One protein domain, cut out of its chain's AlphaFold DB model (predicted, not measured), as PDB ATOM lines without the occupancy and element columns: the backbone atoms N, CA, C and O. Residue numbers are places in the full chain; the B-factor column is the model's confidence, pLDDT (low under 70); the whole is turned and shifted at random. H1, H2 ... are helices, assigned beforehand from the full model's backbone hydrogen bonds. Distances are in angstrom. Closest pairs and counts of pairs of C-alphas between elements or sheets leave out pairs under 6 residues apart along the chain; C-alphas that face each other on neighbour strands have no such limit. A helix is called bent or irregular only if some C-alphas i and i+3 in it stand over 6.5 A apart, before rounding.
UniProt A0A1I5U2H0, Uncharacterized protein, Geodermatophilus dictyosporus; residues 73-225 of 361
ATOM      1  N   SER A  73      80.348 -14.814  98.964       76.31
ATOM      2  CA  SER A  73      79.265 -15.729  98.593       76.31
ATOM      3  C   SER A  73      78.019 -15.445  99.443       76.31
ATOM      4  O   SER A  73      78.149 -15.006 100.587       76.31
ATOM      5  N   MET A  74      76.822 -15.749  98.938       77.50
ATOM      6  CA  MET A  74      75.573 -15.650  99.710       77.50
ATOM      7  C   MET A  74      75.687 -16.309 101.094       77.50
ATOM      8  O   MET A  74      75.304 -15.721 102.103       77.50
ATOM      9  N   VAL A  75      76.320 -17.486 101.167       74.75
ATOM     10  CA  VAL A  75      76.619 -18.191 102.423       74.75
ATOM     11  C   VAL A  75      77.520 -17.357 103.345       74.75
ATOM     12  O   VAL A  75      77.307 -17.324 104.552       74.75
ATOM     13  N   THR A  76      78.522 -16.658 102.809       74.06
ATOM     14  CA  THR A  76      79.383 -15.742 103.578       74.06
ATOM     15  C   THR A  76      78.618 -14.522 104.092       74.06
ATOM     16  O   THR A  76      78.908 -14.064 105.193       74.06
ATOM     17  N   VAL A  77      77.664 -13.989 103.322       72.50
ATOM     18  CA  VAL A  77      76.828 -12.848 103.734       72.50
ATOM     19  C   VAL A  77      75.889 -13.263 104.867       72.50
ATOM     20  O   VAL A  77      75.950 -12.684 105.948       72.50
ATOM     21  N   LEU A  78      75.120 -14.335 104.667       71.31
ATOM     22  CA  LEU A  78      74.150 -14.847 105.640       71.31
ATOM     23  C   LEU A  78      74.793 -15.324 106.960       71.31
ATOM     24  O   LEU A  78      74.181 -15.197 108.017       71.31
ATOM     25  N   ASN A  79      76.039 -15.818 106.938       68.94
ATOM     26  CA  ASN A  79      76.766 -16.213 108.157       68.94
ATOM     27  C   ASN A  79      77.340 -15.035 108.973       68.94
ATOM     28  O   ASN A  79      77.812 -15.260 110.086       68.94
ATOM     29  N   ARG A  80      77.360 -13.793 108.463       64.06
ATOM     30  CA  ARG A  80      78.045 -12.673 109.147       64.06
ATOM     31  C   ARG A  80      77.318 -12.113 110.372       64.06
ATOM     32  O   ARG A  80      77.858 -11.210 110.998       64.06
ATOM     33  N   GLY A  81      76.133 -12.613 110.727       49.41
ATOM     34  CA  GLY A  81      75.419 -12.272 111.971       49.41
ATOM     35  C   GLY A  81      74.821 -10.857 112.042       49.41
ATOM     36  O   GLY A  81      73.873 -10.631 112.786       49.41
ATOM     37  N   ASP A  82      75.296  -9.938 111.203       53.59
ATOM     38  CA  ASP A  82      74.931  -8.517 111.093       53.59
ATOM     39  C   ASP A  82      73.480  -8.229 110.639       53.59
ATOM     40  O   ASP A  82      73.173  -7.125 110.197       53.59
ATOM     41  N   SER A  83      72.581  -9.218 110.698       52.53
ATOM     42  CA  SER A  83      71.176  -9.159 110.241       52.53
ATOM     43  C   SER A  83      70.965  -8.793 108.762       52.53
ATOM     44  O   SER A  83      69.832  -8.570 108.344       52.53
ATOM     45  N   ARG A  84      72.036  -8.754 107.960       63.94
ATOM     46  CA  ARG A  84      71.995  -8.458 106.523       63.94
ATOM     47  C   ARG A  84      71.781  -9.737 105.720       63.94
ATOM     48  O   ARG A  84      72.617 -10.639 105.734       63.94
ATOM     49  N   SER A  85      70.665  -9.783 105.009       79.19
ATOM     50  CA  SER A  85      70.349 -10.840 104.051       79.19
ATOM     51  C   SER A  85      71.149 -10.692 102.748       79.19
ATOM     52  O   SER A  85      71.838  -9.691 102.527       79.19
ATOM     53  N   TRP A  86      71.070 -11.688 101.865       85.38
ATOM     54  CA  TRP A  86      71.719 -11.624 100.553       85.38
ATOM     55  C   TRP A  86      71.052 -10.576  99.659       85.38
ATOM     56  O   TRP A  86      71.744  -9.788  99.013       85.38
ATOM     57  N   LEU A  87      69.725 -10.478  99.730       84.94
ATOM     58  CA  LEU A  87      68.958  -9.431  99.066       84.94
ATOM     59  C   LEU A  87      69.368  -8.031  99.556       84.94
ATOM     60  O   LEU A  87      69.600  -7.161  98.727       84.94
ATOM     61  N   ASP A  88      69.578  -7.810 100.861       84.69
ATOM     62  CA  ASP A  88      70.047  -6.500 101.364       84.69
ATOM     63  C   ASP A  88      71.401  -6.098 100.753       84.69
ATOM     64  O   ASP A  88      71.626  -4.923 100.458       84.69
ATOM     65  N   LEU A  89      72.298  -7.064 100.519       84.44
ATOM     66  CA  LEU A  89      73.575  -6.820  99.847       84.44
ATOM     67  C   LEU A  89      73.386  -6.480  98.359       84.44
ATOM     68  O   LEU A  89      74.003  -5.528  97.883       84.44
ATOM     69  N   GLN A  90      72.513  -7.197  97.643       85.44
ATOM     70  CA  GLN A  90      72.163  -6.877  96.251       85.44
ATOM     71  C   GLN A  90      71.567  -5.463  96.130       85.44
ATOM     72  O   GLN A  90      71.944  -4.707  95.235       85.44
ATOM     73  N   ARG A  91      70.686  -5.069  97.061       84.38
ATOM     74  CA  ARG A  91      70.094  -3.721  97.108       84.38
ATOM     75  C   ARG A  91      71.120  -2.642  97.458       84.38
ATOM     76  O   ARG A  91      71.139  -1.601  96.822       84.38
ATOM     77  N   THR A  92      72.033  -2.914  98.395       82.56
ATOM     78  CA  THR A  92      73.155  -2.007  98.732       82.56
ATOM     79  C   THR A  92      74.112  -1.794  97.546       82.56
ATOM     80  O   THR A  92      74.844  -0.808  97.513       82.56
ATOM     81  N   ALA A  93      74.120  -2.709  96.572       83.75
ATOM     82  CA  ALA A  93      74.894  -2.612  95.336       83.75
ATOM     83  C   ALA A  93      74.107  -2.014  94.145       83.75
ATOM     84  O   ALA A  93      74.608  -2.057  93.021       83.75
ATOM     85  N   ASP A  94      72.893  -1.490  94.366       82.62
ATOM     86  CA  ASP A  94      71.941  -1.018  93.343       82.62
ATOM     87  C   ASP A  94      71.517  -2.086  92.304       82.62
ATOM     88  O   ASP A  94      71.107  -1.757  91.190       82.62
ATOM     89  N   TRP A  95      71.603  -3.383  92.634       82.12
ATOM     90  CA  TRP A  95      71.252  -4.475  91.703       82.12
ATOM     91  C   TRP A  95      69.765  -4.842  91.707       82.12
ATOM     92  O   TRP A  95      69.273  -5.400  90.727       82.12
ATOM     93  N   VAL A  96      69.056  -4.548  92.799       81.62
ATOM     94  CA  VAL A  96      67.616  -4.795  92.967       81.62
ATOM     95  C   VAL A  96      66.998  -3.565  93.621       81.62
ATOM     96  O   VAL A  96      67.478  -3.119  94.659       81.62
ATOM     97  N   ASN A  97      65.934  -3.019  93.028       79.12
ATOM     98  CA  ASN A  97      65.330  -1.752  93.463       79.12
ATOM     99  C   ASN A  97      63.795  -1.803  93.604       79.12
ATOM    100  O   ASN A  97      63.154  -0.774  93.794       79.12
ATOM    101  N   ASP A  98      63.205  -3.000  93.597       79.06
ATOM    102  CA  ASP A  98      61.749  -3.204  93.636       79.06
ATOM    103  C   ASP A  98      61.124  -2.795  94.979       79.06
ATOM    104  O   ASP A  98      61.807  -2.785  96.007       79.06
ATOM    105  N   ALA A  99      59.823  -2.501  95.010       75.44
ATOM    106  CA  ALA A  99      59.124  -2.130  96.244       75.44
ATOM    107  C   ALA A  99      59.252  -3.207  97.346       75.44
ATOM    108  O   ALA A  99      59.201  -4.407  97.075       75.44
ATOM    109  N   LEU A 100      59.412  -2.777  98.602       78.75
ATOM    110  CA  LEU A 100      59.532  -3.682  99.748       78.75
ATOM    111  C   LEU A 100      58.149  -4.206 100.165       78.75
ATOM    112  O   LEU A 100      57.270  -3.420 100.514       78.75
ATOM    113  N   GLY A 101      57.971  -5.529 100.174       77.00
ATOM    114  CA  GLY A 101      56.783  -6.165 100.753       77.00
ATOM    115  C   GLY A 101      56.776  -6.117 102.288       77.00
ATOM    116  O   GLY A 101      57.825  -5.976 102.920       77.00
ATOM    117  N   SER A 102      55.599  -6.290 102.898       77.50
ATOM    118  CA  SER A 102      55.382  -6.197 104.355       77.50
ATOM    119  C   SER A 102      56.305  -7.089 105.190       77.50
ATOM    120  O   SER A 102      56.739  -6.698 106.271       77.50
ATOM    121  N   ASP A 103      56.637  -8.278 104.685       80.81
ATOM    122  CA  ASP A 103      57.450  -9.270 105.393       80.81
ATOM    123  C   ASP A 103      58.944  -9.218 105.043       80.81
ATOM    124  O   ASP A 103      59.721 -10.052 105.517       80.81
ATOM    125  N   TYR A 104      59.376  -8.221 104.257       83.00
ATOM    126  CA  TYR A 104      60.747  -8.102 103.756       83.00
ATOM    127  C   TYR A 104      61.797  -8.240 104.865       83.00
ATOM    128  O   TYR A 104      62.708  -9.058 104.744       83.00
ATOM    129  N   ALA A 105      61.675  -7.475 105.952       80.62
ATOM    130  CA  ALA A 105      62.649  -7.504 107.044       80.62
ATOM    131  C   ALA A 105      62.564  -8.795 107.881       80.62
ATOM    132  O   ALA A 105      63.574  -9.270 108.395       80.62
ATOM    133  N   ALA A 106      61.371  -9.387 108.010       80.12
ATOM    134  CA  ALA A 106      61.173 -10.606 108.791       80.12
ATOM    135  C   ALA A 106      61.812 -11.831 108.117       80.12
ATOM    136  O   ALA A 106      62.488 -12.604 108.793       80.12
ATOM    137  N   LEU A 107      61.639 -11.967 106.796       83.25
ATOM    138  CA  LEU A 107      62.199 -13.068 106.003       83.25
ATOM    139  C   LEU A 107      63.732 -13.008 105.912       83.25
ATOM    140  O   LEU A 107      64.399 -14.030 106.052       83.25
ATOM    141  N   GLY A 108      64.315 -11.812 105.765       80.50
ATOM    142  CA  GLY A 108      65.775 -11.660 105.690       80.50
ATOM    143  C   GLY A 108      66.515 -12.187 106.926       80.50
ATOM    144  O   GLY A 108      67.592 -12.768 106.804       80.50
ATOM    145  N   VAL A 109      65.910 -12.051 108.112       79.12
ATOM    146  CA  VAL A 109      66.470 -12.552 109.378       79.12
ATOM    147  C   VAL A 109      66.400 -14.082 109.478       79.12
ATOM    148  O   VAL A 109      67.295 -14.698 110.058       79.12
ATOM    149  N   THR A 110      65.366 -14.727 108.929       80.94
ATOM    150  CA  THR A 110      65.183 -16.185 109.066       80.94
ATOM    151  C   THR A 110      66.020 -16.997 108.078       80.94
ATOM    152  O   THR A 110      66.427 -18.114 108.409       80.94
ATOM    153  N   PHE A 111      66.381 -16.432 106.921       81.75
ATOM    154  CA  PHE A 111      67.174 -17.122 105.890       81.75
ATOM    155  C   PHE A 111      68.573 -17.533 106.380       81.75
ATOM    156  O   PHE A 111      69.057 -18.606 106.023       81.75
ATOM    157  N   GLY A 112      69.194 -16.757 107.279       76.06
ATOM    158  CA  GLY A 112      70.445 -17.162 107.936       76.06
ATOM    159  C   GLY A 112      70.300 -18.469 108.728       76.06
ATOM    160  O   GLY A 112      71.159 -19.343 108.648       76.06
ATOM    161  N   GLY A 113      69.165 -18.666 109.407       74.69
ATOM    162  CA  GLY A 113      68.854 -19.910 110.119       74.69
ATOM    163  C   GLY A 113      68.632 -21.114 109.194       74.69
ATOM    164  O   GLY A 113      68.877 -22.253 109.598       74.69
ATOM    165  N   MET A 114      68.229 -20.882 107.940       79.44
ATOM    166  CA  MET A 114      68.040 -21.949 106.951       79.44
ATOM    167  C   MET A 114      69.363 -22.586 106.495       79.44
ATOM    168  O   MET A 114      69.354 -23.747 106.095       79.44
ATOM    169  N   LEU A 115      70.514 -21.914 106.662       77.12
ATOM    170  CA  LEU A 115      71.852 -22.480 106.396       77.12
ATOM    171  C   LEU A 115      72.215 -23.710 107.246       77.12
ATOM    172  O   LEU A 115      73.246 -24.340 106.989       77.12
ATOM    173  N   HIS A 116      71.407 -24.025 108.261       73.69
ATOM    174  CA  HIS A 116      71.563 -25.176 109.148       73.69
ATOM    175  C   HIS A 116      70.516 -26.279 108.906       73.69
ATOM    176  O   HIS A 116      70.424 -27.208 109.707       73.69
ATOM    177  N   VAL A 117      69.722 -26.180 107.831       77.81
ATOM    178  CA  VAL A 117      68.796 -27.232 107.385       77.81
ATOM    179  C   VAL A 117      69.589 -28.387 106.762       77.81
ATOM    180  O   VAL A 117      70.286 -28.208 105.772       77.81
ATOM    181  N   ASP A 118      69.425 -29.578 107.325       74.06
ATOM    182  CA  ASP A 118      70.025 -30.860 106.916       74.06
ATOM    183  C   ASP A 118      68.963 -31.892 106.466       74.06
ATOM    184  O   ASP A 118      69.251 -33.065 106.222       74.06
ATOM    185  N   ASP A 119      67.715 -31.440 106.324       77.06
ATOM    186  CA  ASP A 119      66.561 -32.225 105.898       77.06
ATOM    187  C   ASP A 119      66.303 -32.004 104.395       77.06
ATOM    188  O   ASP A 119      65.730 -30.990 103.980       77.06
ATOM    189  N   VAL A 120      66.737 -32.965 103.573       75.62
ATOM    190  CA  VAL A 120      66.589 -32.935 102.103       75.62
ATOM    191  C   VAL A 120      65.118 -32.866 101.681       75.62
ATOM    192  O   VAL A 120      64.800 -32.234 100.674       75.62
ATOM    193  N   GLU A 121      64.204 -33.491 102.428       78.06
ATOM    194  CA  GLU A 121      62.772 -33.477 102.116       78.06
ATOM    195  C   GLU A 121      62.150 -32.098 102.390       78.06
ATOM    196  O   GLU A 121      61.249 -31.678 101.661       78.06
ATOM    197  N   ARG A 122      62.659 -31.377 103.403       79.38
ATOM    198  CA  ARG A 122      62.279 -29.989 103.708       79.38
ATOM    199  C   ARG A 122      62.784 -29.009 102.649       79.38
ATOM    200  O   ARG A 122      62.007 -28.153 102.237       79.38
ATOM    201  N   LEU A 123      64.030 -29.146 102.182       73.75
ATOM    202  CA  LEU A 123      64.554 -28.324 101.074       73.75
ATOM    203  C   LEU A 123      63.756 -28.558  99.791       73.75
ATOM    204  O   LEU A 123      63.185 -27.633  99.221       73.75
ATOM    205  N   ARG A 124      63.573 -29.830  99.417       72.56
ATOM    206  CA  ARG A 124      62.780 -30.236  98.248       72.56
ATOM    207  C   ARG A 124      61.289 -29.893  98.332       72.56
ATOM    208  O   ARG A 124      60.576 -30.234  97.399       72.56
ATOM    209  N   LEU A 125      60.793 -29.231  99.381       69.81
ATOM    210  CA  LEU A 125      59.463 -28.616  99.353       69.81
ATOM    211  C   LEU A 125      59.461 -27.271  98.612       69.81
ATOM    212  O   LEU A 125      58.450 -26.917  98.010       69.81
ATOM    213  N   ILE A 126      60.575 -26.534  98.632       63.00
ATOM    214  CA  ILE A 126      60.671 -25.175  98.084       63.00
ATOM    215  C   ILE A 126      60.388 -25.195  96.568       63.00
ATOM    216  O   ILE A 126      59.586 -24.400  96.085       63.00
ATOM    217  N   GLN A 127      60.942 -26.165  95.827       58.53
ATOM    218  CA  GLN A 127      60.776 -26.247  94.365       58.53
ATOM    219  C   GLN A 127      59.398 -26.745  93.865       58.53
ATOM    220  O   GLN A 127      58.922 -26.211  92.864       58.53
ATOM    221  N   PRO A 128      58.720 -27.742  94.474       54.28
ATOM    222  CA  PRO A 128      57.384 -28.168  94.043       54.28
ATOM    223  C   PRO A 128      56.278 -27.227  94.520       54.28
ATOM    224  O   PRO A 128      55.303 -27.031  93.799       54.28
ATOM    225  N   ALA A 129      56.443 -26.577  95.682       52.62
ATOM    226  CA  ALA A 129      55.538 -25.511  96.122       52.62
ATOM    227  C   ALA A 129      55.437 -24.388  95.070       52.62
ATOM    228  O   ALA A 129      54.372 -23.804  94.878       52.62
ATOM    229  N   ALA A 130      56.529 -24.160  94.333       51.19
ATOM    230  CA  ALA A 130      56.634 -23.197  93.248       51.19
ATOM    231  C   ALA A 130      55.813 -23.505  91.990       51.19
ATOM    232  O   ALA A 130      55.631 -22.623  91.145       51.19
ATOM    233  N   ARG A 131      55.335 -24.743  91.830       48.91
ATOM    234  CA  ARG A 131      54.687 -25.205  90.601       48.91
ATOM    235  C   ARG A 131      53.179 -25.408  90.827       48.91
ATOM    236  O   ARG A 131      52.777 -26.030  91.820       48.91
ATOM    237  N   PRO A 132      52.311 -24.865  89.954       43.59
ATOM    238  CA  PRO A 132      50.881 -25.140  90.014       43.59
ATOM    239  C   PRO A 132      50.584 -26.567  89.524       43.59
ATOM    240  O   PRO A 132      51.186 -27.027  88.560       43.59
ATOM    241  N   GLY A 133      49.621 -27.236  90.168       52.66
ATOM    242  CA  GLY A 133      49.079 -28.530  89.730       52.66
ATOM    243  C   GLY A 133      49.857 -29.767  90.199       52.66
ATOM    244  O   GLY A 133      50.795 -30.214  89.545       52.66
ATOM    245  N   THR A 134      49.426 -30.372  91.311       46.00
ATOM    246  CA  THR A 134      49.714 -31.784  91.644       46.00
ATOM    247  C   THR A 134      48.732 -32.266  92.710       46.00
ATOM    248  O   THR A 134      48.492 -31.558  93.691       46.00
ATOM    249  N   GLU A 135      48.185 -33.471  92.552       47.31
ATOM    250  CA  GLU A 135      47.208 -34.064  93.485       47.31
ATOM    251  C   GLU A 135      47.802 -34.330  94.882       47.31
ATOM    252  O   GLU A 135      47.082 -34.327  95.879       47.31
ATOM    253  N   GLU A 136      49.134 -34.420  94.989       52.22
ATOM    254  CA  GLU A 136      49.875 -34.502  96.258       52.22
ATOM    255  C   GLU A 136      49.588 -33.347  97.241       52.22
ATOM    256  O   GLU A 136      49.847 -33.492  98.445       52.22
ATOM    257  N   ARG A 137      49.039 -32.213  96.757       53.28
ATOM    258  CA  ARG A 137      48.741 -31.004  97.553       53.28
ATOM    259  C   ARG A 137      47.856 -31.248  98.777       53.28
ATOM    260  O   ARG A 137      47.960 -30.503  99.749       53.28
ATOM    261  N   THR A 138      47.021 -32.285  98.764       57.03
ATOM    262  CA  THR A 138      46.059 -32.584  99.841       57.03
ATOM    263  C   THR A 138      46.581 -33.564 100.897       57.03
ATOM    264  O   THR A 138      45.945 -33.731 101.941       57.03
ATOM    265  N   SER A 139      47.744 -34.192 100.684       78.00
ATOM    266  CA  SER A 139      48.276 -35.202 101.609       78.00
ATOM    267  C   SER A 139      48.610 -34.622 102.993       78.00
ATOM    268  O   SER A 139      49.144 -33.515 103.134       78.00
ATOM    269  N   ALA A 140      48.344 -35.393 104.054       83.19
ATOM    270  CA  ALA A 140      48.627 -34.961 105.423       83.19
ATOM    271  C   ALA A 140      50.133 -34.726 105.659       83.19
ATOM    272  O   ALA A 140      50.492 -33.780 106.370       83.19
ATOM    273  N   ARG A 141      51.004 -35.515 105.006       84.56
ATOM    274  CA  ARG A 141      52.457 -35.285 104.978       84.56
ATOM    275  C   ARG A 141      52.816 -33.949 104.322       84.56
ATOM    276  O   ARG A 141      53.588 -33.200 104.919       84.56
ATOM    277  N   LEU A 142      52.252 -33.591 103.161       82.50
ATOM    278  CA  LEU A 142      52.568 -32.303 102.524       82.50
ATOM    279  C   LEU A 142      52.063 -31.112 103.349       82.50
ATOM    280  O   LEU A 142      52.824 -30.167 103.544       82.50
ATOM    281  N   ARG A 143      50.847 -31.161 103.918       85.12
ATOM    282  CA  ARG A 143      50.353 -30.080 104.800       85.12
ATOM    283  C   ARG A 143      51.264 -29.866 106.016       85.12
ATOM    284  O   ARG A 143      51.501 -28.724 106.403       85.12
ATOM    285  N   ARG A 144      51.833 -30.940 106.583       87.44
ATOM    286  CA  ARG A 144      52.857 -30.860 107.641       87.44
ATOM    287  C   ARG A 144      54.169 -30.245 107.144       87.44
ATOM    288  O   ARG A 144      54.708 -29.378 107.825       87.44
ATOM    289  N   LYS A 145      54.658 -30.613 105.950       86.75
ATOM    290  CA  LYS A 145      55.839 -29.964 105.342       86.75
ATOM    291  C   LYS A 145      55.609 -28.468 105.093       86.75
ATOM    292  O   LYS A 145      56.490 -27.670 105.394       86.75
ATOM    293  N   ALA A 146      54.434 -28.085 104.591       86.38
ATOM    294  CA  ALA A 146      54.060 -26.688 104.366       86.38
ATOM    295  C   ALA A 146      54.075 -25.887 105.677       86.38
ATOM    296  O   ALA A 146      54.692 -24.825 105.737       86.38
ATOM    297  N   ALA A 147      53.517 -26.446 106.757       87.50
ATOM    298  CA  ALA A 147      53.619 -25.856 108.090       87.50
ATOM    299  C   ALA A 147      55.087 -25.710 108.540       87.50
ATOM    300  O   ALA A 147      55.491 -24.644 109.000       87.50
ATOM    301  N   MET A 148      55.921 -26.736 108.343       87.06
ATOM    302  CA  MET A 148      57.351 -26.683 108.676       87.06
ATOM    303  C   MET A 148      58.112 -25.609 107.894       87.06
ATOM    304  O   MET A 148      58.967 -24.934 108.474       87.06
ATOM    305  N   LEU A 149      57.808 -25.420 106.607       87.38
ATOM    306  CA  LEU A 149      58.382 -24.342 105.800       87.38
ATOM    307  C   LEU A 149      57.903 -22.972 106.304       87.38
ATOM    308  O   LEU A 149      58.731 -22.101 106.557       87.38
ATOM    309  N   HIS A 150      56.603 -22.808 106.564       87.81
ATOM    310  CA  HIS A 150      56.036 -21.584 107.143       87.81
ATOM    311  C   HIS A 150      56.722 -21.183 108.454       87.81
ATOM    312  O   HIS A 150      57.190 -20.056 108.577       87.81
ATOM    313  N   PHE A 151      56.860 -22.102 109.415       85.38
ATOM    314  CA  PHE A 151      57.539 -21.804 110.683       85.38
ATOM    315  C   PHE A 151      59.064 -21.666 110.543       85.38
ATOM    316  O   PHE A 151      59.689 -21.077 111.423       85.38
ATOM    317  N   SER A 152      59.667 -22.140 109.446       84.75
ATOM    318  CA  SER A 152      61.069 -21.836 109.117       84.75
ATOM    319  C   SER A 152      61.233 -20.406 108.583       84.75
ATOM    320  O   SER A 152      62.221 -19.754 108.904       84.75
ATOM    321  N   LEU A 153      60.258 -19.910 107.811       85.12
ATOM    322  CA  LEU A 153      60.293 -18.594 107.159       85.12
ATOM    323  C   LEU A 153      59.785 -17.455 108.061       85.12
ATOM    324  O   LEU A 153      60.416 -16.403 108.131       85.12
ATOM    325  N   PHE A 154      58.673 -17.657 108.774       83.62
ATOM    326  CA  PHE A 154      57.982 -16.615 109.551       83.62
ATOM    327  C   PHE A 154      58.089 -16.790 111.078       83.62
ATOM    328  O   PHE A 154      57.684 -15.897 111.830       83.62
ATOM    329  N   ALA A 155      58.644 -17.917 111.552       78.38
ATOM    330  CA  ALA A 155      58.618 -18.342 112.959       78.38
ATOM    331  C   ALA A 155      57.189 -18.344 113.555       78.38
ATOM    332  O   ALA A 155      56.195 -18.256 112.834       78.38
ATOM    333  N   SER A 156      57.047 -18.430 114.882       73.00
ATOM    334  CA  SER A 156      55.736 -18.353 115.561       73.00
ATOM    335  C   SER A 156      55.045 -16.975 115.511       73.00
ATOM    336  O   SER A 156      54.050 -16.774 116.204       73.00
ATOM    337  N   ARG A 157      55.535 -16.016 114.706       72.00
ATOM    338  CA  ARG A 157      54.964 -14.655 114.608       72.00
ATOM    339  C   ARG A 157      53.567 -14.639 113.992       72.00
ATOM    340  O   ARG A 157      52.774 -13.763 114.309       72.00
ATOM    341  N   THR A 158      53.273 -15.601 113.121       80.00
ATOM    342  CA  THR A 158      51.982 -15.730 112.434       80.00
ATOM    343  C   THR A 158      51.555 -17.192 112.353       80.00
ATOM    344  O   THR A 158      52.414 -18.043 112.097       80.00
ATOM    345  N   PRO A 159      50.260 -17.508 112.529       83.38
ATOM    346  CA  PRO A 159      49.758 -18.870 112.381       83.38
ATOM    347  C   PRO A 159      49.970 -19.389 110.953       83.38
ATOM    348  O   PRO A 159      50.063 -18.607 110.011       83.38
ATOM    349  N   PHE A 160      50.051 -20.712 110.806       85.06
ATOM    350  CA  PHE A 160      49.972 -21.380 109.509       85.06
ATOM    351  C   PHE A 160      48.520 -21.789 109.246       85.06
ATOM    352  O   PHE A 160      47.890 -22.381 110.121       85.06
ATOM    353  N   SER A 161      48.021 -21.503 108.046       84.94
ATOM    354  CA  SER A 161      46.654 -21.796 107.599       84.94
ATOM    355  C   SER A 161      46.640 -22.805 106.442       84.94
ATOM    356  O   SER A 161      46.060 -23.887 106.551       84.94
ATOM    357  N   SER A 162      47.309 -22.468 105.336       83.75
ATOM    358  CA  SER A 162      47.322 -23.210 104.074       83.75
ATOM    359  C   SER A 162      48.641 -23.032 103.314       83.75
ATOM    360  O   SER A 162      49.415 -22.107 103.569       83.75
ATOM    361  N   MET A 163      48.888 -23.923 102.350       82.12
ATOM    362  CA  MET A 163      50.021 -23.805 101.424       82.12
ATOM    363  C   MET A 163      49.850 -22.598 100.490       82.12
ATOM    364  O   MET A 163      50.814 -21.921 100.147       82.12
ATOM    365  N   GLU A 164      48.609 -22.309 100.108       82.31
ATOM    366  CA  GLU A 164      48.220 -21.214  99.228       82.31
ATOM    367  C   GLU A 164      48.503 -19.847  99.866       82.31
ATOM    368  O   GLU A 164      49.055 -18.979  99.195       82.31
ATOM    369  N   GLU A 165      48.208 -19.662 101.158       84.50
ATOM    370  CA  GLU A 165      48.515 -18.415 101.880       84.50
ATOM    371  C   GLU A 165      50.024 -18.240 102.115       84.50
ATOM    372  O   GLU A 165      50.562 -17.156 101.891       84.50
ATOM    373  N   LEU A 166      50.729 -19.323 102.474       84.75
ATOM    374  CA  LEU A 166      52.195 -19.358 102.560       84.75
ATOM    375  C   LEU A 166      52.845 -18.889 101.245       84.75
ATOM    376  O   LEU A 166      53.723 -18.025 101.258       84.75
ATOM    377  N   LEU A 167      52.388 -19.429 100.112       81.88
ATOM    378  CA  LEU A 167      52.880 -19.060  98.785       81.88
ATOM    379  C   LEU A 167      52.504 -17.628  98.401       81.88
ATOM    380  O   LEU A 167      53.370 -16.884  97.946       81.88
ATOM    381  N   ALA A 168      51.250 -17.219  98.612       83.31
ATOM    382  CA  ALA A 168      50.798 -15.863  98.311       83.31
ATOM    383  C   ALA A 168      51.626 -14.810  99.065       83.31
ATOM    384  O   ALA A 168      52.049 -13.820  98.474       83.31
ATOM    385  N   ARG A 169      51.931 -15.055 100.344       85.06
ATOM    386  CA  ARG A 169      52.727 -14.154 101.185       85.06
ATOM    387  C   ARG A 169      54.206 -14.104 100.796       85.06
ATOM    388  O   ARG A 169      54.805 -13.028 100.790       85.06
ATOM    389  N   LEU A 170      54.790 -15.250 100.437       82.12
ATOM    390  CA  LEU A 170      56.156 -15.316  99.914       82.12
ATOM    391  C   LEU A 170      56.279 -14.549  98.585       82.12
ATOM    392  O   LEU A 170      57.198 -13.750  98.427       82.12
ATOM    393  N   LEU A 171      55.334 -14.752  97.661       81.06
ATOM    394  CA  LEU A 171      55.309 -14.096  96.349       81.06
ATOM    395  C   LEU A 171      54.969 -12.598  96.434       81.06
ATOM    396  O   LEU A 171      55.475 -11.821  95.630       81.06
ATOM    397  N   ALA A 172      54.179 -12.172  97.425       82.38
ATOM    398  CA  ALA A 172      53.908 -10.756  97.695       82.38
ATOM    399  C   ALA A 172      55.137  -9.981  98.213       82.38
ATOM    400  O   ALA A 172      55.124  -8.750  98.241       82.38
ATOM    401  N   THR A 173      56.204 -10.674  98.626       78.69
ATOM    402  CA  THR A 173      57.437 -10.035  99.098       78.69
ATOM    403  C   THR A 173      58.508 -10.066  98.008       78.69
ATOM    404  O   THR A 173      59.315 -10.996  97.931       78.69
ATOM    405  N   CYS A 174      58.525  -9.024  97.170       74.62
ATOM    406  CA  CYS A 174      59.456  -8.867  96.049       74.62
ATOM    407  C   CYS A 174      60.917  -9.162  96.440       74.62
ATOM    408  O   CYS A 174      61.391  -8.771  97.511       74.62
ATOM    409  N   GLY A 175      61.626  -9.890  95.574       80.19
ATOM    410  CA  GLY A 175      63.004 -10.346  95.782       80.19
ATOM    411  C   GLY A 175      63.176 -11.506  96.776       80.19
ATOM    412  O   GLY A 175      64.039 -12.351  96.552       80.19
ATOM    413  N   ARG A 176      62.353 -11.639  97.831       84.69
ATOM    414  CA  ARG A 176      62.510 -12.728  98.827       84.69
ATOM    415  C   ARG A 176      62.230 -14.114  98.250       84.69
ATOM    416  O   ARG A 176      62.895 -15.072  98.630       84.69
ATOM    417  N   ALA A 177      61.285 -14.224  97.317       81.25
ATOM    418  CA  ALA A 177      61.041 -15.470  96.590       81.25
ATOM    419  C   ALA A 177      62.217 -15.853  95.665       81.25
ATOM    420  O   ALA A 177      62.505 -17.038  95.513       81.25
ATOM    421  N   GLU A 178      62.914 -14.874  95.073       80.75
ATOM    422  CA  GLU A 178      64.102 -15.114  94.236       80.75
ATOM    423  C   GLU A 178      65.302 -15.528  95.100       80.75
ATOM    424  O   GLU A 178      65.917 -16.562  94.850       80.75
ATOM    425  N   GLU A 179      65.566 -14.794  96.184       84.62
ATOM    426  CA  GLU A 179      66.607 -15.116  97.166       84.62
ATOM    427  C   GLU A 179      66.397 -16.506  97.792       84.62
ATOM    428  O   GLU A 179      67.369 -17.228  98.004       84.62
ATOM    429  N   LEU A 180      65.149 -16.929  98.032       84.25
ATOM    430  CA  LEU A 180      64.856 -18.282  98.516       84.25
ATOM    431  C   LEU A 180      65.181 -19.369  97.474       84.25
ATOM    432  O   LEU A 180      65.627 -20.447  97.861       84.25
ATOM    433  N   VAL A 181      64.997 -19.104  96.172       81.00
ATOM    434  CA  VAL A 181      65.420 -20.024  95.093       81.00
ATOM    435  C   VAL A 181      66.939 -20.081  94.985       81.00
ATOM    436  O   VAL A 181      67.495 -21.170  94.857       81.00
ATOM    437  N   GLU A 182      67.621 -18.935  95.056       83.19
ATOM    438  CA  GLU A 182      69.086 -18.911  95.095       83.19
ATOM    439  C   GLU A 182      69.597 -19.718  96.300       83.19
ATOM    440  O   GLU A 182      70.486 -20.560  96.152       83.19
ATOM    441  N   LEU A 183      68.996 -19.514  97.477       82.88
ATOM    442  CA  LEU A 183      69.340 -20.212  98.711       82.88
ATOM    443  C   LEU A 183      69.099 -21.728  98.608       82.88
ATOM    444  O   LEU A 183      69.989 -22.506  98.946       82.88
ATOM    445  N   ASP A 184      67.952 -22.165  98.084       80.44
ATOM    446  CA  ASP A 184      67.677 -23.583  97.802       80.44
ATOM    447  C   ASP A 184      68.682 -24.193  96.806       80.44
ATOM    448  O   ASP A 184      69.022 -25.367  96.913       80.44
ATOM    449  N   GLY A 185      69.250 -23.386  95.904       78.81
ATOM    450  CA  GLY A 185      70.349 -23.800  95.031       78.81
ATOM    451  C   GLY A 185      71.653 -24.145  95.766       78.81
ATOM    452  O   GLY A 185      72.383 -25.015  95.299       78.81
ATOM    453  N   VAL A 186      71.948 -23.512  96.913       81.38
ATOM    454  CA  VAL A 186      73.204 -23.736  97.670       81.38
ATOM    455  C   VAL A 186      73.048 -24.629  98.901       81.38
ATOM    456  O   VAL A 186      74.037 -25.172  99.391       81.38
ATOM    457  N   LEU A 187      71.838 -24.779  99.449       79.25
ATOM    458  CA  LEU A 187      71.614 -25.576 100.661       79.25
ATOM    459  C   LEU A 187      71.957 -27.076 100.492       79.25
ATOM    460  O   LEU A 187      72.603 -27.610 101.396       79.25
ATOM    461  N   PRO A 188      71.637 -27.762  99.373       77.88
ATOM    462  CA  PRO A 188      71.978 -29.173  99.175       77.88
ATOM    463  C   PRO A 188      73.481 -29.472  99.239       77.88
ATOM    464  O   PRO A 188      73.874 -30.480  99.820       77.88
ATOM    465  N   GLU A 189      74.330 -28.578  98.717       78.69
ATOM    466  CA  GLU A 189      75.799 -28.722  98.743       78.69
ATOM    467  C   GLU A 189      76.385 -28.657 100.167       78.69
ATOM    468  O   GLU A 189      77.530 -29.042 100.402       78.69
ATOM    469  N   ARG A 190      75.595 -28.176 101.137       76.19
ATOM    470  CA  ARG A 190      75.985 -28.003 102.545       76.19
ATOM    471  C   ARG A 190      75.522 -29.146 103.451       76.19
ATOM    472  O   ARG A 190      75.847 -29.148 104.639       76.19
ATOM    473  N   ILE A 191      74.772 -30.118 102.926       73.19
ATOM    474  CA  ILE A 191      74.297 -31.267 103.704       73.19
ATOM    475  C   ILE A 191      75.434 -32.282 103.857       73.19
ATOM    476  O   ILE A 191      75.643 -33.156 103.020       73.19
ATOM    477  N   HIS A 192      76.163 -32.182 104.968       66.81
ATOM    478  CA  HIS A 192      77.236 -33.121 105.319       66.81
ATOM    479  C   HIS A 192      76.728 -34.459 105.888       66.81
ATOM    480  O   HIS A 192      77.478 -35.431 105.940       66.81
ATOM    481  N   LEU A 193      75.461 -34.525 106.315       67.00
ATOM    482  CA  LEU A 193      74.810 -35.732 106.825       67.00
ATOM    483  C   LEU A 193      73.399 -35.833 106.243       67.00
ATOM    484  O   LEU A 193      72.549 -34.999 106.540       67.00
ATOM    485  N   VAL A 194      73.130 -36.879 105.459       66.94
ATOM    486  CA  VAL A 194      71.767 -37.172 104.998       66.94
ATOM    487  C   VAL A 194      70.987 -37.805 106.150       66.94
ATOM    488  O   VAL A 194      71.177 -38.979 106.481       66.94
ATOM    489  N   ALA A 195      70.122 -37.012 106.776       71.06
ATOM    490  CA  ALA A 195      69.231 -37.469 107.834       71.06
ATOM    491  C   ALA A 195      68.256 -38.549 107.312       71.06
ATOM    492  O   ALA A 195      67.831 -38.518 106.156       71.06
ATOM    493  N   ARG A 196      67.896 -39.530 108.152       72.31
ATOM    494  CA  ARG A 196      67.039 -40.670 107.751       72.31
ATOM    495  C   ARG A 196      65.587 -40.435 108.165       72.31
ATOM    496  O   ARG A 196      65.383 -40.060 109.316       72.31
ATOM    497  N   PRO A 197      64.574 -40.676 107.313       75.94
ATOM    498  CA  PRO A 197      63.181 -40.418 107.674       75.94
ATOM    499  C   PRO A 197      62.760 -41.275 108.876       75.94
ATOM    500  O   PRO A 197      63.043 -42.469 108.924       75.94
ATOM    501  N   LEU A 198      62.052 -40.666 109.831       73.62
ATOM    502  CA  LEU A 198      61.493 -41.333 111.015       73.62
ATOM    503  C   LEU A 198      60.508 -42.445 110.621       73.62
ATOM    504  O   LEU A 198      60.422 -43.476 111.278       73.62
ATOM    505  N   SER A 199      59.768 -42.222 109.534       74.75
ATOM    506  CA  SER A 199      59.022 -43.246 108.811       74.75
ATOM    507  C   SER A 199      58.922 -42.844 107.341       74.75
ATOM    508  O   SER A 199      58.592 -41.696 107.026       74.75
ATOM    509  N   ALA A 200      59.204 -43.789 106.442       66.69
ATOM    510  CA  ALA A 200      59.116 -43.570 104.999       66.69
ATOM    511  C   ALA A 200      57.663 -43.348 104.537       66.69
ATOM    512  O   ALA A 200      57.415 -42.464 103.726       66.69
ATOM    513  N   ALA A 201      56.712 -44.100 105.104       67.75
ATOM    514  CA  ALA A 201      55.290 -44.050 104.744       67.75
ATOM    515  C   ALA A 201      54.411 -43.257 105.732       67.75
ATOM    516  O   ALA A 201      53.227 -43.060 105.485       67.75
ATOM    517  N   GLY A 202      54.953 -42.816 106.874       76.50
ATOM    518  CA  GLY A 202      54.179 -42.070 107.871       76.50
ATOM    519  C   GLY A 202      53.895 -40.624 107.455       76.50
ATOM    520  O   GLY A 202      54.685 -40.002 106.751       76.50
ATOM    521  N   ASP A 203      52.826 -40.025 107.976       81.62
ATOM    522  CA  ASP A 203      52.497 -38.626 107.664       81.62
ATOM    523  C   ASP A 203      53.431 -37.584 108.298       81.62
ATOM    524  O   ASP A 203      53.282 -36.397 108.027       81.62
ATOM    525  N   ARG A 204      54.355 -37.978 109.180       85.31
ATOM    526  CA  ARG A 204      55.254 -37.069 109.910       85.31
ATOM    527  C   ARG A 204      56.586 -36.926 109.153       85.31
ATOM    528  O   ARG A 204      57.402 -37.847 109.241       85.31
ATOM    529  N   PRO A 205      56.844 -35.806 108.444       84.94
ATOM    530  CA  PRO A 205      58.070 -35.579 107.670       84.94
ATOM    531  C   PRO A 205      59.220 -35.120 108.583       84.94
ATOM    532  O   PRO A 205      59.771 -34.032 108.440       84.94
ATOM    533  N   LEU A 206      59.536 -35.939 109.586       84.38
ATOM    534  CA  LEU A 206      60.692 -35.760 110.460       84.38
ATOM    535  C   LEU A 206      61.759 -36.783 110.090       84.38
ATOM    536  O   LEU A 206      61.447 -37.933 109.785       84.38
ATOM    537  N   HIS A 207      63.016 -36.374 110.187       82.56
ATOM    538  CA  HIS A 207      64.188 -37.202 109.975       82.56
ATOM    539  C   HIS A 207      64.969 -37.328 111.286       82.56
ATOM    540  O   HIS A 207      65.197 -36.356 112.006       82.56
ATOM    541  N   VAL A 208      65.396 -38.546 111.601       78.25
ATOM    542  CA  VAL A 208      66.331 -38.817 112.692       78.25
ATOM    543  C   VAL A 208      67.651 -38.113 112.367       78.25
ATOM    544  O   VAL A 208      68.107 -38.170 111.226       78.25
ATOM    545  N   HIS A 209      68.262 -37.489 113.378       73.00
ATOM    546  CA  HIS A 209      69.459 -36.631 113.308       73.00
ATOM    547  C   HIS A 209      69.301 -35.250 112.656       73.00
ATOM    548  O   HIS A 209      70.227 -34.453 112.785       73.00
ATOM    549  N   ALA A 210      68.186 -34.944 111.990       79.25
ATOM    550  CA  ALA A 210      68.019 -33.621 111.396       79.25
ATOM    551  C   ALA A 210      67.826 -32.526 112.460       79.25
ATOM    552  O   ALA A 210      67.242 -32.730 113.530       79.25
ATOM    553  N   ARG A 211      68.306 -31.330 112.131       77.81
ATOM    554  CA  ARG A 211      68.191 -30.099 112.904       77.81
ATOM    555  C   ARG A 211      66.834 -29.440 112.650       77.81
ATOM    556  O   ARG A 211      66.465 -29.051 111.533       77.81
ATOM    557  N   TYR A 212      66.099 -29.252 113.742       80.50
ATOM    558  CA  TYR A 212      64.810 -28.571 113.765       80.50
ATOM    559  C   TYR A 212      64.831 -27.425 114.775       80.50
ATOM    560  O   TYR A 212      65.200 -27.608 115.936       80.50
ATOM    561  N   GLY A 213      64.354 -26.250 114.357       78.44
ATOM    562  CA  GLY A 213      63.846 -25.268 115.313       78.44
ATOM    563  C   GLY A 213      62.646 -25.858 116.059       78.44
ATOM    564  O   GLY A 213      61.901 -26.658 115.490       78.44
ATOM    565  N   ARG A 214      62.441 -25.472 117.325       78.69
ATOM    566  CA  ARG A 214      61.357 -26.016 118.167       78.69
ATOM    567  C   ARG A 214      59.990 -25.931 117.481       78.69
ATOM    568  O   ARG A 214      59.257 -26.913 117.463       78.69
ATOM    569  N   ASP A 215      59.682 -24.791 116.880       80.19
ATOM    570  CA  ASP A 215      58.382 -24.556 116.246       80.19
ATOM    571  C   ASP A 215      58.230 -25.401 114.968       80.19
ATOM    572  O   ASP A 215      57.207 -26.048 114.756       80.19
ATOM    573  N   VAL A 216      59.304 -25.520 114.181       83.50
ATOM    574  CA  VAL A 216      59.366 -26.406 113.008       83.50
ATOM    575  C   VAL A 216      59.129 -27.866 113.419       83.50
ATOM    576  O   VAL A 216      58.296 -28.535 112.813       83.50
ATOM    577  N   ALA A 217      59.767 -28.351 114.490       83.88
ATOM    578  CA  ALA A 217      59.538 -29.705 115.000       83.88
ATOM    579  C   ALA A 217      58.077 -29.933 115.425       83.88
ATOM    580  O   ALA A 217      57.500 -30.969 115.109       83.88
ATOM    581  N   LEU A 218      57.461 -28.963 116.108       81.12
ATOM    582  CA  LEU A 218      56.075 -29.063 116.574       81.12
ATOM    583  C   LEU A 218      55.047 -28.987 115.436       81.12
ATOM    584  O   LEU A 218      54.029 -29.677 115.486       81.12
ATOM    585  N   SER A 219      55.317 -28.210 114.387       84.00
ATOM    586  CA  SER A 219      54.431 -28.114 113.217       84.00
ATOM    587  C   SER A 219      54.290 -29.434 112.443       84.00
ATOM    588  O   SER A 219      53.231 -29.708 111.875       84.00
ATOM    589  N   ALA A 220      55.295 -30.317 112.519       85.12
ATOM    590  CA  ALA A 220      55.217 -31.677 111.986       85.12
ATOM    591  C   ALA A 220      54.134 -32.538 112.671       85.12
ATOM    592  O   ALA A 220      53.697 -33.536 112.100       85.12
ATOM    593  N   PHE A 221      53.665 -32.145 113.859       79.88
ATOM    594  CA  PHE A 221      52.633 -32.833 114.642       79.88
ATOM    595  C   PHE A 221      51.255 -32.141 114.581       79.88
ATOM    596  O   PHE A 221      50.459 -32.261 115.507       79.88
ATOM    597  N   ARG A 222      50.959 -31.369 113.518       72.31
ATOM    598  CA  ARG A 222      49.667 -30.656 113.340       72.31
ATOM    599  C   ARG A 222      49.281 -29.717 114.503       72.31
ATOM    600  O   ARG A 222      48.113 -29.390 114.684       72.31
ATOM    601  N   LEU A 223      50.256 -29.240 115.276       63.53
ATOM    602  CA  LEU A 223      50.014 -28.269 116.340       63.53
ATOM    603  C   LEU A 223      49.772 -26.869 115.765       63.53
ATOM    604  O   LEU A 223      50.706 -26.110 115.504       63.53
ATOM    605  N   GLU A 224      48.502 -26.518 115.620       57.19
ATOM    606  CA  GLU A 224      48.061 -25.145 115.386       57.19
ATOM    607  C   GLU A 224      48.221 -24.335 116.699       57.19
ATOM    608  O   GLU A 224      48.017 -24.854 117.796       57.19
ATOM    609  N   GLY A 225      48.673 -23.075 116.620       57.78
ATOM    610  CA  GLY A 225      48.911 -22.235 117.812       57.78
ATOM    611  C   GLY A 225      50.250 -22.462 118.544       57.78
ATOM    612  O   GLY A 225      50.299 -22.534 119.774       57.78
TER     613      GLY A 225
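What this domain is: This is residues 73 to 225 of the 361 residues of an uncharacterized protein of Geodermatophilus dictyosporus (UniProt A0A1I5U2H0). Picture two groups of helices joined into one body: H3 and H9 run side by side, with H1 and H2 at their end of the domain, while in the other half H7 has H8 and H10 along two of its sides. The short H4 and H5 lie between H7 and H9, and the long stretch 187 to 213 loops from H9 out to the far end and back to H10. The printed part has 153 residues with ten named helices, H1 to H10 in order, and no named strand; its class is all helix, though under half of the residues, 75, are in named elements. It is compact, with a radius of gyration of the C-alphas of 15.3 A, and spans 47 by 32 by 28 A.

Where its parts are: Find C-alpha 74 at (75.573, -15.650, 99.710), where H1, residues 74 to 78, begins. Next come H2, residues 86 to 92, and H3, residues 104 to 114, 16.0 A long. Then read H4, 120 to 123, H5, 126 to 129, and H6, 135 to 138; H6 is only just irregular, its C-alphas 135 and 138 being 6.6 A apart. From C-alpha 140 at (48.627, -34.961, 105.423), H7 runs 20.2 A to residue 153. H8, 163 to 171, is 12.2 A long and H9, 176 to 186, 15.4 A; H10, 214 to 219, ends at (54.431, -28.114, 113.217).

How they stand to each other: Start at H1, which touches H2; their closest C-alphas, Met 74 and Trp 86, are 5.6 A apart. H2 and H3 form a helical hairpin and only just touch, with 3 pairs of C-alphas within 8 A, closest at Leu 87 and Gly 108, 7.7 A. H3 touches H9 at Tyr 104 and Arg 176, 7.0 A, the same way at a shallow tilt of 14 degrees. H7 touches H3 with residues 152 to 153 alone, closest at Leu 153 and Thr 110, 5.8 A. H7 touches H8 at Ala 146 and Met 163, 5.8 A, and H10 at Met 148 and Val 216, 4.8 A. H7 and H9 are apart. In H1, H2, H7, H8, H9 and H10 every O i to N i+4 pair is within hydrogen-bond range; H3 has 3 of 7, beside 3 of 8 O i to N i+3 pairs, and H4, H5 and H6 are too short for an i+4 pair.

The domain as a whole: The two C-alphas farthest apart, Asp 94 and Ala 201, are 47.5 A apart. The printed part has no cut; the links H2 to H3 and H9 to H10 are long. Residues 131 to 136 stand free. Mean pLDDT of the printed part is 76.2; 28 residues are under 70, among them 79 to 84 and 125 to 138.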